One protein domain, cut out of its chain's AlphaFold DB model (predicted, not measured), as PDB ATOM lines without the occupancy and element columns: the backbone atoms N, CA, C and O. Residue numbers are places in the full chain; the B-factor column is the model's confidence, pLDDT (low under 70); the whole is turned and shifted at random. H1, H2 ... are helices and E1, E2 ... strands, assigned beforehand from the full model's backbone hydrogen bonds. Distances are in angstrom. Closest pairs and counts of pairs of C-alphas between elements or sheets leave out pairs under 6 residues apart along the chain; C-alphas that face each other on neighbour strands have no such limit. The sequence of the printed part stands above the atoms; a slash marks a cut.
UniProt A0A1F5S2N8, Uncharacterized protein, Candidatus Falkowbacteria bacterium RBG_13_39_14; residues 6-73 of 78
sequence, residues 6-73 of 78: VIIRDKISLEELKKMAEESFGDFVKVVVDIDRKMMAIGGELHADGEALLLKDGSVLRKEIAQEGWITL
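This is residues 6 to 73 of the 78 residues of an uncharacterized protein of Candidatus Falkowbacteria bacterium RBG_13_39_14 (UniProt A0A1F5S2N8). A twisted antiparallel sheet, E1 - E3 - E2 - E4, makes the middle of three layers, with H1 over one face and H2 over the other. The compact printed part has 68 residues, mixed in class, running E1, H1, E2, E3, H2, E4; its radius of gyration of the C-alphas is 11.4 A, its spans 30 by 24 by 17 A.

E2, residues 28 to 34, is 19.5 A long; E3 is residues 39 to 43. E1, residues 6 to 8, begins at C-alpha 6 (-42.115, 5.473, 113.472); E4, residues 69 to 72, ends at C-alpha 72 (-59.631, 5.619, 117.069). H1 is residues 14 to 24, 15.0 A; H2 is residues 47 to 56, 14.9 A.

Within hydrogen-bond range are N 34 and O 39, 2.8 A, in the hairpin E2 and E3; N 8 and O 40, 2.8 A, between E1 and E3; N 29 and O 71, 3.3 A, between E2 and E4. H1 is over E2, its closest C-alphas Ala 21 and Val 29, 5.1 A. On the opposite face H2 is over E3, closest at Gly 50 and Ala 41, 5.4 A. E1, H1, E2 and E3, H2, E4 are split strand-helix-strand units, another strand between their strands, with right-handed crossovers. Every O i to N i+4 pair is within range in H1, 5 of 6 in H2.

The printed part has no cut. H2 to E4 is a long link of 12 residues. Residues 45 to 47 and 61 to 73 have pLDDT under 70.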
ATOM      1  N   VAL A   6     -42.933   6.356 112.634       88.25
ATOM      2  CA  VAL A   6     -42.115   5.473 113.472       88.25
ATOM      3  C   VAL A   6     -42.456   4.013 113.202       88.25
ATOM      4  O   VAL A   6     -43.605   3.681 112.912       88.25
ATOM      5  N   ILE A   7     -41.450   3.144 113.308       89.56
ATOM      6  CA  ILE A   7     -41.621   1.690 113.285       89.56
ATOM      7  C   ILE A   7     -41.647   1.186 114.727       89.56
ATOM      8  O   ILE A   7     -40.699   1.401 115.482       89.56
ATOM      9  N   ILE A   8     -42.707   0.472 115.083       90.12
ATOM     10  CA  ILE A   8     -42.873  -0.203 116.366       90.12
ATOM     11  C   ILE A   8     -42.684  -1.705 116.151       90.12
ATOM     12  O   ILE A   8     -43.405  -2.321 115.367       90.12
ATOM     13  N   ARG A   9     -41.705  -2.289 116.851       90.31
ATOM     14  CA  ARG A   9     -41.373  -3.725 116.771       90.31
ATOM     15  C   ARG A   9     -41.918  -4.561 117.931       90.31
ATOM     16  O   ARG A   9     -41.953  -5.775 117.824       90.31
ATOM     17  N   ASP A  10     -42.330  -3.909 119.017       87.19
ATOM     18  CA  ASP A  10     -42.853  -4.568 120.216       87.19
ATOM     19  C   ASP A  10     -44.178  -3.923 120.641       87.19
ATOM     20  O   ASP A  10     -45.225  -4.160 120.042       87.19
ATOM     21  N   LYS A  11     -44.148  -3.091 121.682       86.62
ATOM     22  CA  LYS A  11     -45.320  -2.448 122.268       86.62
ATOM     23  C   LYS A  11     -45.127  -0.943 122.241       86.62
ATOM     24  O   LYS A  11     -44.022  -0.455 122.448       86.62
ATOM     25  N   ILE A  12     -46.225  -0.237 122.027       88.19
ATOM     26  CA  ILE A  12     -46.328   1.208 122.203       88.19
ATOM     27  C   ILE A  12     -47.352   1.470 123.304       88.19
ATOM     28  O   ILE A  12     -48.337   0.732 123.427       88.19
ATOM     29  N   SER A  13     -47.110   2.472 124.144       87.50
ATOM     30  CA  SER A  13     -48.075   2.847 125.174       87.50
ATOM     31  C   SER A  13     -49.267   3.601 124.573       87.50
ATOM     32  O   SER A  13     -49.175   4.240 123.523       87.50
ATOM     33  N   LEU A  14     -50.412   3.558 125.259       84.81
ATOM     34  CA  LEU A  14     -51.593   4.330 124.856       84.81
ATOM     35  C   LEU A  14     -51.324   5.846 124.905       84.81
ATOM     36  O   LEU A  14     -51.899   6.599 124.128       84.81
ATOM     37  N   GLU A  15     -50.472   6.294 125.827       85.50
ATOM     38  CA  GLU A  15     -50.124   7.707 125.994       85.50
ATOM     39  C   GLU A  15     -49.291   8.222 124.815       85.50
ATOM     40  O   GLU A  15     -49.603   9.271 124.256       85.50
ATOM     41  N   GLU A  16     -48.312   7.436 124.357       85.12
ATOM     42  CA  GLU A  16     -47.551   7.738 123.140       85.12
ATOM     43  C   GLU A  16     -48.456   7.759 121.908       85.12
ATOM     44  O   GLU A  16     -48.392   8.698 121.122       85.12
ATOM     45  N   LEU A  17     -49.359   6.780 121.770       84.38
ATOM     46  CA  LEU A  17     -50.348   6.769 120.690       84.38
ATOM     47  C   LEU A  17     -51.220   8.031 120.697       84.38
ATOM     48  O   LEU A  17     -51.440   8.617 119.641       84.38
ATOM     49  N   LYS A  18     -51.702   8.463 121.871       84.56
ATOM     50  CA  LYS A  18     -52.526   9.677 122.010       84.56
ATOM     51  C   LYS A  18     -51.768  10.920 121.594       84.56
ATOM     52  O   LYS A  18     -52.285  11.693 120.798       84.56
ATOM     53  N   LYS A  19     -50.525  11.059 122.050       83.75
ATOM     54  CA  LYS A  19     -49.662  12.164 121.639       83.75
ATOM     55  C   LYS A  19     -49.457  12.183 120.121       83.75
ATOM     56  O   LYS A  19     -49.563  13.229 119.493       83.75
ATOM     57  N   MET A  20     -49.231  11.016 119.518       83.38
ATOM     58  CA  MET A  20     -49.094  10.896 118.064       83.38
ATOM     59  C   MET A  20     -50.387  11.247 117.316       83.38
ATOM     60  O   MET A  20     -50.319  11.803 116.220       83.38
ATOM     61  N   ALA A  21     -51.557  10.938 117.882       82.62
ATOM     62  CA  ALA A  21     -52.840  11.328 117.306       82.62
ATOM     63  C   ALA A  21     -53.054  12.839 117.379       82.62
ATOM     64  O   ALA A  21     -53.377  13.435 116.353       82.62
ATOM     65  N   GLU A  22     -52.800  13.451 118.540       82.12
ATOM     66  CA  GLU A  22     -52.893  14.901 118.749       82.12
ATOM     67  C   GLU A  22     -52.013  15.667 117.750       82.12
ATOM     68  O   GLU A  22     -52.441  16.679 117.198       82.12
ATOM     69  N   GLU A  23     -50.815  15.149 117.465       79.31
ATOM     70  CA  GLU A  23     -49.872  15.724 116.497       79.31
ATOM     71  C   GLU A  23     -50.227  15.429 115.025       79.31
ATOM     72  O   GLU A  23     -49.685  16.080 114.131       79.31
ATOM     73  N   SER A  24     -51.124  14.472 114.761       76.38
ATOM     74  CA  SER A  24     -51.519  14.062 113.405       76.38
ATOM     75  C   SER A  24     -52.933  14.530 113.059       76.38
ATOM     76  O   SER A  24     -53.116  15.554 112.405       76.38
ATOM     77  N   PHE A  25     -53.951  13.780 113.484       75.62
ATOM     78  CA  PHE A  25     -55.338  13.989 113.079       75.62
ATOM     79  C   PHE A  25     -56.306  14.141 114.270       75.62
ATOM     80  O   PHE A  25     -57.511  13.918 114.151       75.62
ATOM     81  N   GLY A  26     -55.784  14.508 115.440       78.12
ATOM     82  CA  GLY A  26     -56.539  14.659 116.681       78.12
ATOM     83  C   GLY A  26     -56.767  13.321 117.382       78.12
ATOM     84  O   GLY A  26     -55.984  12.935 118.239       78.12
ATOM     85  N   ASP A  27     -57.828  12.603 117.014       79.44
ATOM     86  CA  ASP A  27     -58.309  11.424 117.762       79.44
ATOM     87  C   ASP A  27     -57.953  10.073 117.120       79.44
ATOM     88  O   ASP A  27     -58.340   9.005 117.617       79.44
ATOM     89  N   PHE A  28     -57.236  10.094 115.999       77.38
ATOM     90  CA  PHE A  28     -56.893   8.896 115.243       77.38
ATOM     91  C   PHE A  28     -55.458   8.915 114.728       77.38
ATOM     92  O   PHE A  28     -54.915   9.950 114.342       77.38
ATOM     93  N   VAL A  29     -54.868   7.721 114.684       81.44
ATOM     94  CA  VAL A  29     -53.587   7.454 114.025       81.44
ATOM     95  C   VAL A  29     -53.779   6.434 112.916       81.44
ATOM     96  O   VAL A  29     -54.581   5.502 113.028       81.44
ATOM     97  N   LYS A  30     -53.014   6.614 111.841       80.50
ATOM     98  CA  LYS A  30     -52.908   5.635 110.763       80.50
ATOM     99  C   LYS A  30     -51.813   4.638 111.101       80.50
ATOM    100  O   LYS A  30     -50.732   5.039 111.538       80.50
ATOM    101  N   VAL A  31     -52.098   3.359 110.885       82.56
ATOM    102  CA  VAL A  31     -51.155   2.271 111.138       82.56
ATOM    103  C   VAL A  31     -51.134   1.327 109.946       82.56
ATOM    104  O   VAL A  31     -52.181   0.972 109.408       82.56
ATOM    105  N   VAL A  32     -49.932   0.911 109.561       83.75
ATOM    106  CA  VAL A  32     -49.685  -0.153 108.587       83.75
ATOM    107  C   VAL A  32     -48.956  -1.273 109.316       83.75
ATOM    108  O   VAL A  32     -47.936  -1.028 109.958       83.75
ATOM    109  N   VAL A  33     -49.488  -2.492 109.261       83.38
ATOM    110  CA  VAL A  33     -48.964  -3.634 110.023       83.38
ATOM    111  C   VAL A  33     -48.333  -4.648 109.076       83.38
ATOM    112  O   VAL A  33     -48.953  -5.073 108.106       83.38
ATOM    113  N   ASP A  34     -47.116  -5.072 109.400       85.69
ATOM    114  CA  ASP A  34     -46.473  -6.247 108.820       85.69
ATOM    115  C   ASP A  34     -46.734  -7.453 109.735       85.69
ATOM    116  O   ASP A  34     -46.150  -7.587 110.816       85.69
ATOM    117  N   ILE A  35     -47.654  -8.322 109.306       82.50
ATOM    118  CA  ILE A  35     -48.086  -9.504 110.064       82.50
ATOM    119  C   ILE A  35     -46.983 -10.573 110.099       82.50
ATOM    120  O   ILE A  35     -46.780 -11.203 111.139       82.50
ATOM    121  N   ASP A  36     -46.239 -10.740 109.001       82.75
ATOM    122  CA  ASP A  36     -45.159 -11.727 108.873       82.75
ATOM    123  C   ASP A  36     -44.040 -11.434 109.880       82.75
ATOM    124  O   ASP A  36     -43.538 -12.329 110.566       82.75
ATOM    125  N   ARG A  37     -43.658 -10.158 109.988       84.25
ATOM    126  CA  ARG A  37     -42.556  -9.713 110.848       84.25
ATOM    127  C   ARG A  37     -43.017  -9.188 112.211       84.25
ATOM    128  O   ARG A  37     -42.169  -8.786 113.006       84.25
ATOM    129  N   LYS A  38     -44.327  -9.209 112.487       86.44
ATOM    130  CA  LYS A  38     -44.960  -8.752 113.739       86.44
ATOM    131  C   LYS A  38     -44.542  -7.334 114.145       86.44
ATOM    132  O   LYS A  38     -44.216  -7.086 115.302       86.44
ATOM    133  N   MET A  39     -44.544  -6.408 113.194       88.19
ATOM    134  CA  MET A  39     -44.209  -5.004 113.441       88.19
ATOM    135  C   MET A  39     -45.197  -4.077 112.746       88.19
ATOM    136  O   MET A  39     -45.966  -4.506 111.892       88.19
ATOM    137  N   MET A  40     -45.180  -2.796 113.097       88.12
ATOM    138  CA  MET A  40     -46.077  -1.816 112.495       88.12
ATOM    139  C   MET A  40     -45.400  -0.467 112.286       88.12
ATOM    140  O   MET A  40     -44.578  -0.044 113.093       88.12
ATOM    141  N   ALA A  41     -45.774   0.220 111.215       87.75
ATOM    142  CA  ALA A  41     -45.474   1.624 111.000       87.75
ATOM    143  C   ALA A  41     -46.683   2.464 111.419       87.75
ATOM    144  O   ALA A  41     -47.810   2.178 111.017       87.75
ATOM    145  N   ILE A  42     -46.449   3.501 112.221       87.31
ATOM    146  CA  ILE A  42     -47.481   4.432 112.687       87.31
ATOM    147  C   ILE A  42     -47.174   5.821 112.134       87.31
ATOM    148  O   ILE A  42     -46.029   6.276 112.205       87.31
ATOM    149  N   GLY A  43     -48.204   6.498 111.631       81.00
ATOM    150  CA  GLY A  43     -48.121   7.849 111.084       81.00
ATOM    151  C   GLY A  43     -48.037   7.887 109.558       81.00
ATOM    152  O   GLY A  43     -48.275   6.890 108.876       81.00
ATOM    153  N   GLY A  44     -47.709   9.064 109.027       75.69
ATOM    154  CA  GLY A  44     -47.735   9.350 107.590       75.69
ATOM    155  C   GLY A  44     -49.013  10.072 107.155       75.69
ATOM    156  O   GLY A  44     -50.104   9.824 107.671       75.69
ATOM    157  N   GLU A  45     -48.868  10.994 106.204       69.81
ATOM    158  CA  GLU A  45     -49.988  11.783 105.676       69.81
ATOM    159  C   GLU A  45     -50.752  10.972 104.624       69.81
ATOM    160  O   GLU A  45     -51.984  10.933 104.604       69.81
ATOM    161  N   LEU A  46     -50.010  10.262 103.772       68.31
ATOM    162  CA  LEU A  46     -50.549   9.431 102.704       68.31
ATOM    163  C   LEU A  46     -50.455   7.950 103.058       68.31
ATOM    164  O   LEU A  46     -49.615   7.525 103.845       68.31
ATOM    165  N   HIS A  47     -51.310   7.133 102.439       65.50
ATOM    166  CA  HIS A  47     -51.273   5.682 102.648       65.50
ATOM    167  C   HIS A  47     -49.934   5.048 102.269       65.50
ATOM    168  O   HIS A  47     -49.427   4.195 102.990       65.50
ATOM    169  N   ALA A  48     -49.325   5.540 101.193       73.69
ATOM    170  CA  ALA A  48     -48.045   5.047 100.709       73.69
ATOM    171  C   ALA A  48     -46.873   5.331 101.668       73.69
ATOM    172  O   ALA A  48     -45.838   4.681 101.557       73.69
ATOM    173  N   ASP A  49     -47.005   6.281 102.604       80.38
ATOM    174  CA  ASP A  49     -45.906   6.652 103.499       80.38
ATOM    175  C   ASP A  49     -45.561   5.510 104.478       80.38
ATOM    176  O   ASP A  49     -44.391   5.145 104.618       80.38
ATOM    177  N   GLY A  50     -46.568   4.919 105.133       79.31
ATOM    178  CA  GLY A  50     -46.370   3.830 106.098       79.31
ATOM    179  C   GLY A  50     -45.854   2.547 105.441       79.31
ATOM    180  O   GLY A  50     -44.928   1.913 105.945       79.31
ATOM    181  N   GLU A  51     -46.391   2.218 104.266       80.06
ATOM    182  CA  GLU A  51     -45.930   1.089 103.457       80.06
ATOM    183  C   GLU A  51     -44.475   1.282 103.002       80.06
ATOM    184  O   GLU A  51     -43.637   0.402 103.205       80.06
ATOM    185  N   ALA A  52     -44.131   2.462 102.472       83.06
ATOM    186  CA  ALA A  52     -42.770   2.770 102.037       83.06
ATOM    187  C   ALA A  52     -41.748   2.662 103.179       83.06
ATOM    188  O   ALA A  52     -40.606   2.253 102.951       83.06
ATOM    189  N   LEU A  53     -42.143   2.998 104.410       85.81
ATOM    190  CA  LEU A  53     -41.282   2.870 105.581       85.81
ATOM    191  C   LEU A  53     -40.985   1.406 105.923       85.81
ATOM    192  O   LEU A  53     -39.827   1.068 106.165       85.81
ATOM    193  N   LEU A  54     -42.002   0.541 105.902       83.81
ATOM    194  CA  LEU A  54     -41.831  -0.894 106.145       83.81
ATOM    195  C   LEU A  54     -40.990  -1.545 105.044       83.81
ATOM    196  O   LEU A  54     -40.066  -2.302 105.339       83.81
ATOM    197  N   LEU A  55     -41.242  -1.201 103.778       84.44
ATOM    198  CA  LEU A  55     -40.437  -1.680 102.651       84.44
ATOM    199  C   LEU A  55     -38.968  -1.269 102.790       84.44
ATOM    200  O   LEU A  55     -38.070  -2.082 102.570       84.44
ATOM    201  N   LYS A  56     -38.707  -0.026 103.212       84.88
ATOM    202  CA  LYS A  56     -37.345   0.453 103.484       84.88
ATOM    203  C   LYS A  56     -36.686  -0.287 104.655       84.88
ATOM    204  O   LYS A  56     -35.472  -0.461 104.641       84.88
ATOM    205  N   ASP A  57     -37.466  -0.744 105.635       86.12
ATOM    206  CA  ASP A  57     -37.001  -1.595 106.743       86.12
ATOM    207  C   ASP A  57     -36.795  -3.070 106.342       86.12
ATOM    208  O   ASP A  57     -36.425  -3.902 107.174       86.12
ATOM    209  N   GLY A  58     -37.041  -3.424 105.078       83.81
ATOM    210  CA  GLY A  58     -36.853  -4.776 104.554       83.81
ATOM    211  C   GLY A  58     -38.110  -5.644 104.563       83.81
ATOM    212  O   GLY A  58     -38.001  -6.861 104.417       83.81
ATOM    213  N   SER A  59     -39.297  -5.056 104.733       80.50
ATOM    214  CA  SER A  59     -40.551  -5.767 104.476       80.50
ATOM    215  C   SER A  59     -40.725  -6.013 102.979       80.50
ATOM    216  O   SER A  59     -40.215  -5.269 102.141       80.50
ATOM    217  N   VAL A  60     -41.437  -7.080 102.631       76.56
ATOM    218  CA  VAL A  60     -41.657  -7.477 101.237       76.56
ATOM    219  C   VAL A  60     -43.064  -7.082 100.821       76.56
ATOM    220  O   VAL A  60     -44.019  -7.316 101.562       76.56
ATOM    221  N   LEU A  61     -43.194  -6.530  99.613       64.50
ATOM    222  CA  LEU A  61     -44.484  -6.155  99.048       64.50
ATOM    223  C   LEU A  61     -45.343  -7.398  98.775       64.50
ATOM    224  O   LEU A  61     -45.233  -8.030  97.725       64.50
ATOM    225  N   ARG A  62     -46.191  -7.779  99.732       60.16
ATOM    226  CA  ARG A  62     -47.247  -8.786  99.553       60.16
ATOM    227  C   ARG A  62     -48.612  -8.126  99.704       60.16
ATOM    228  O   ARG A  62     -48.738  -7.107 100.361       60.16
ATOM    229  N   LYS A  63     -49.677  -8.738  99.179       50.03
ATOM    230  CA  LYS A  63     -51.060  -8.240  99.367       50.03
ATOM    231  C   LYS A  63     -51.491  -8.103 100.846       50.03
ATOM    232  O   LYS A  63     -52.555  -7.563 101.112       50.03
ATOM    233  N   GLU A  64     -50.680  -8.588 101.786       48.75
ATOM    234  CA  GLU A  64     -50.930  -8.635 103.231       48.75
ATOM    235  C   GLU A  64     -50.302  -7.474 104.028       48.75
ATOM    236  O   GLU A  64     -50.658  -7.306 105.189       48.75
ATOM    237  N   ILE A  65     -49.445  -6.629 103.433       50.00
ATOM    238  CA  ILE A  65     -48.930  -5.406 104.099       50.00
ATOM    239  C   ILE A  65     -49.919  -4.221 104.065       50.00
ATOM    240  O   ILE A  65     -49.572  -3.120 104.478       50.00
ATOM    241  N   ALA A  66     -51.161  -4.424 103.618       51.41
ATOM    242  CA  ALA A  66     -52.143  -3.353 103.418       51.41
ATOM    243  C   ALA A  66     -53.461  -3.573 104.185       51.41
ATOM    244  O   ALA A  66     -54.544  -3.359 103.643       51.41
ATOM    245  N   GLN A  67     -53.404  -4.006 105.449       51.41
ATOM    246  CA  GLN A  67     -54.560  -3.814 106.332       51.41
ATOM    247  C   GLN A  67     -54.520  -2.391 106.895       51.41
ATOM    248  O   GLN A  67     -53.852  -2.113 107.888       51.41
ATOM    249  N   GLU A  68     -55.214  -1.483 106.209       53.66
ATOM    250  CA  GLU A  68     -55.423  -0.100 106.633       53.66
ATOM    251  C   GLU A  68     -56.367  -0.080 107.844       53.66
ATOM    252  O   GLU A  68     -57.591  -0.150 107.716       53.66
ATOM    253  N   GLY A  69     -55.796  -0.030 109.046       56.91
ATOM    254  CA  GLY A  69     -56.550   0.136 110.283       56.91
ATOM    255  C   GLY A  69     -56.532   1.591 110.735       56.91
ATOM    256  O   GLY A  69     -55.467   2.143 111.009       56.91
ATOM    257  N   TRP A  70     -57.705   2.210 110.874       57.84
ATOM    258  CA  TRP A  70     -57.830   3.433 111.668       57.84
ATOM    259  C   TRP A  70     -57.967   3.027 113.129       57.84
ATOM    260  O   TRP A  70     -58.942   2.374 113.502       57.84
ATOM    261  N   ILE A  71     -57.005   3.415 113.962       64.12
ATOM    262  CA  ILE A  71     -57.149   3.252 115.407       64.12
ATOM    263  C   ILE A  71     -57.724   4.554 115.953       64.12
ATOM    264  O   ILE A  71     -57.027   5.566 116.041       64.12
ATOM    265  N   THR A  72     -59.007   4.532 116.312       61.00
ATOM    266  CA  THR A  72     -59.631   5.619 117.069       61.00
ATOM    267  C   THR A  72     -59.235   5.483 118.534       61.00
ATOM    268  O   THR A  72     -59.609   4.521 119.203       61.00
ATOM    269  N   LEU A  73     -58.491   6.456 119.058       61.44
ATOM    270  CA  LEU A  73     -57.979   6.412 120.433       61.44
ATOM    271  C   LEU A  73     -59.011   6.852 121.478       61.44
ATOM    272  O   LEU A  73     -58.784   6.696 122.678       61.44
TER     273      LEU A  73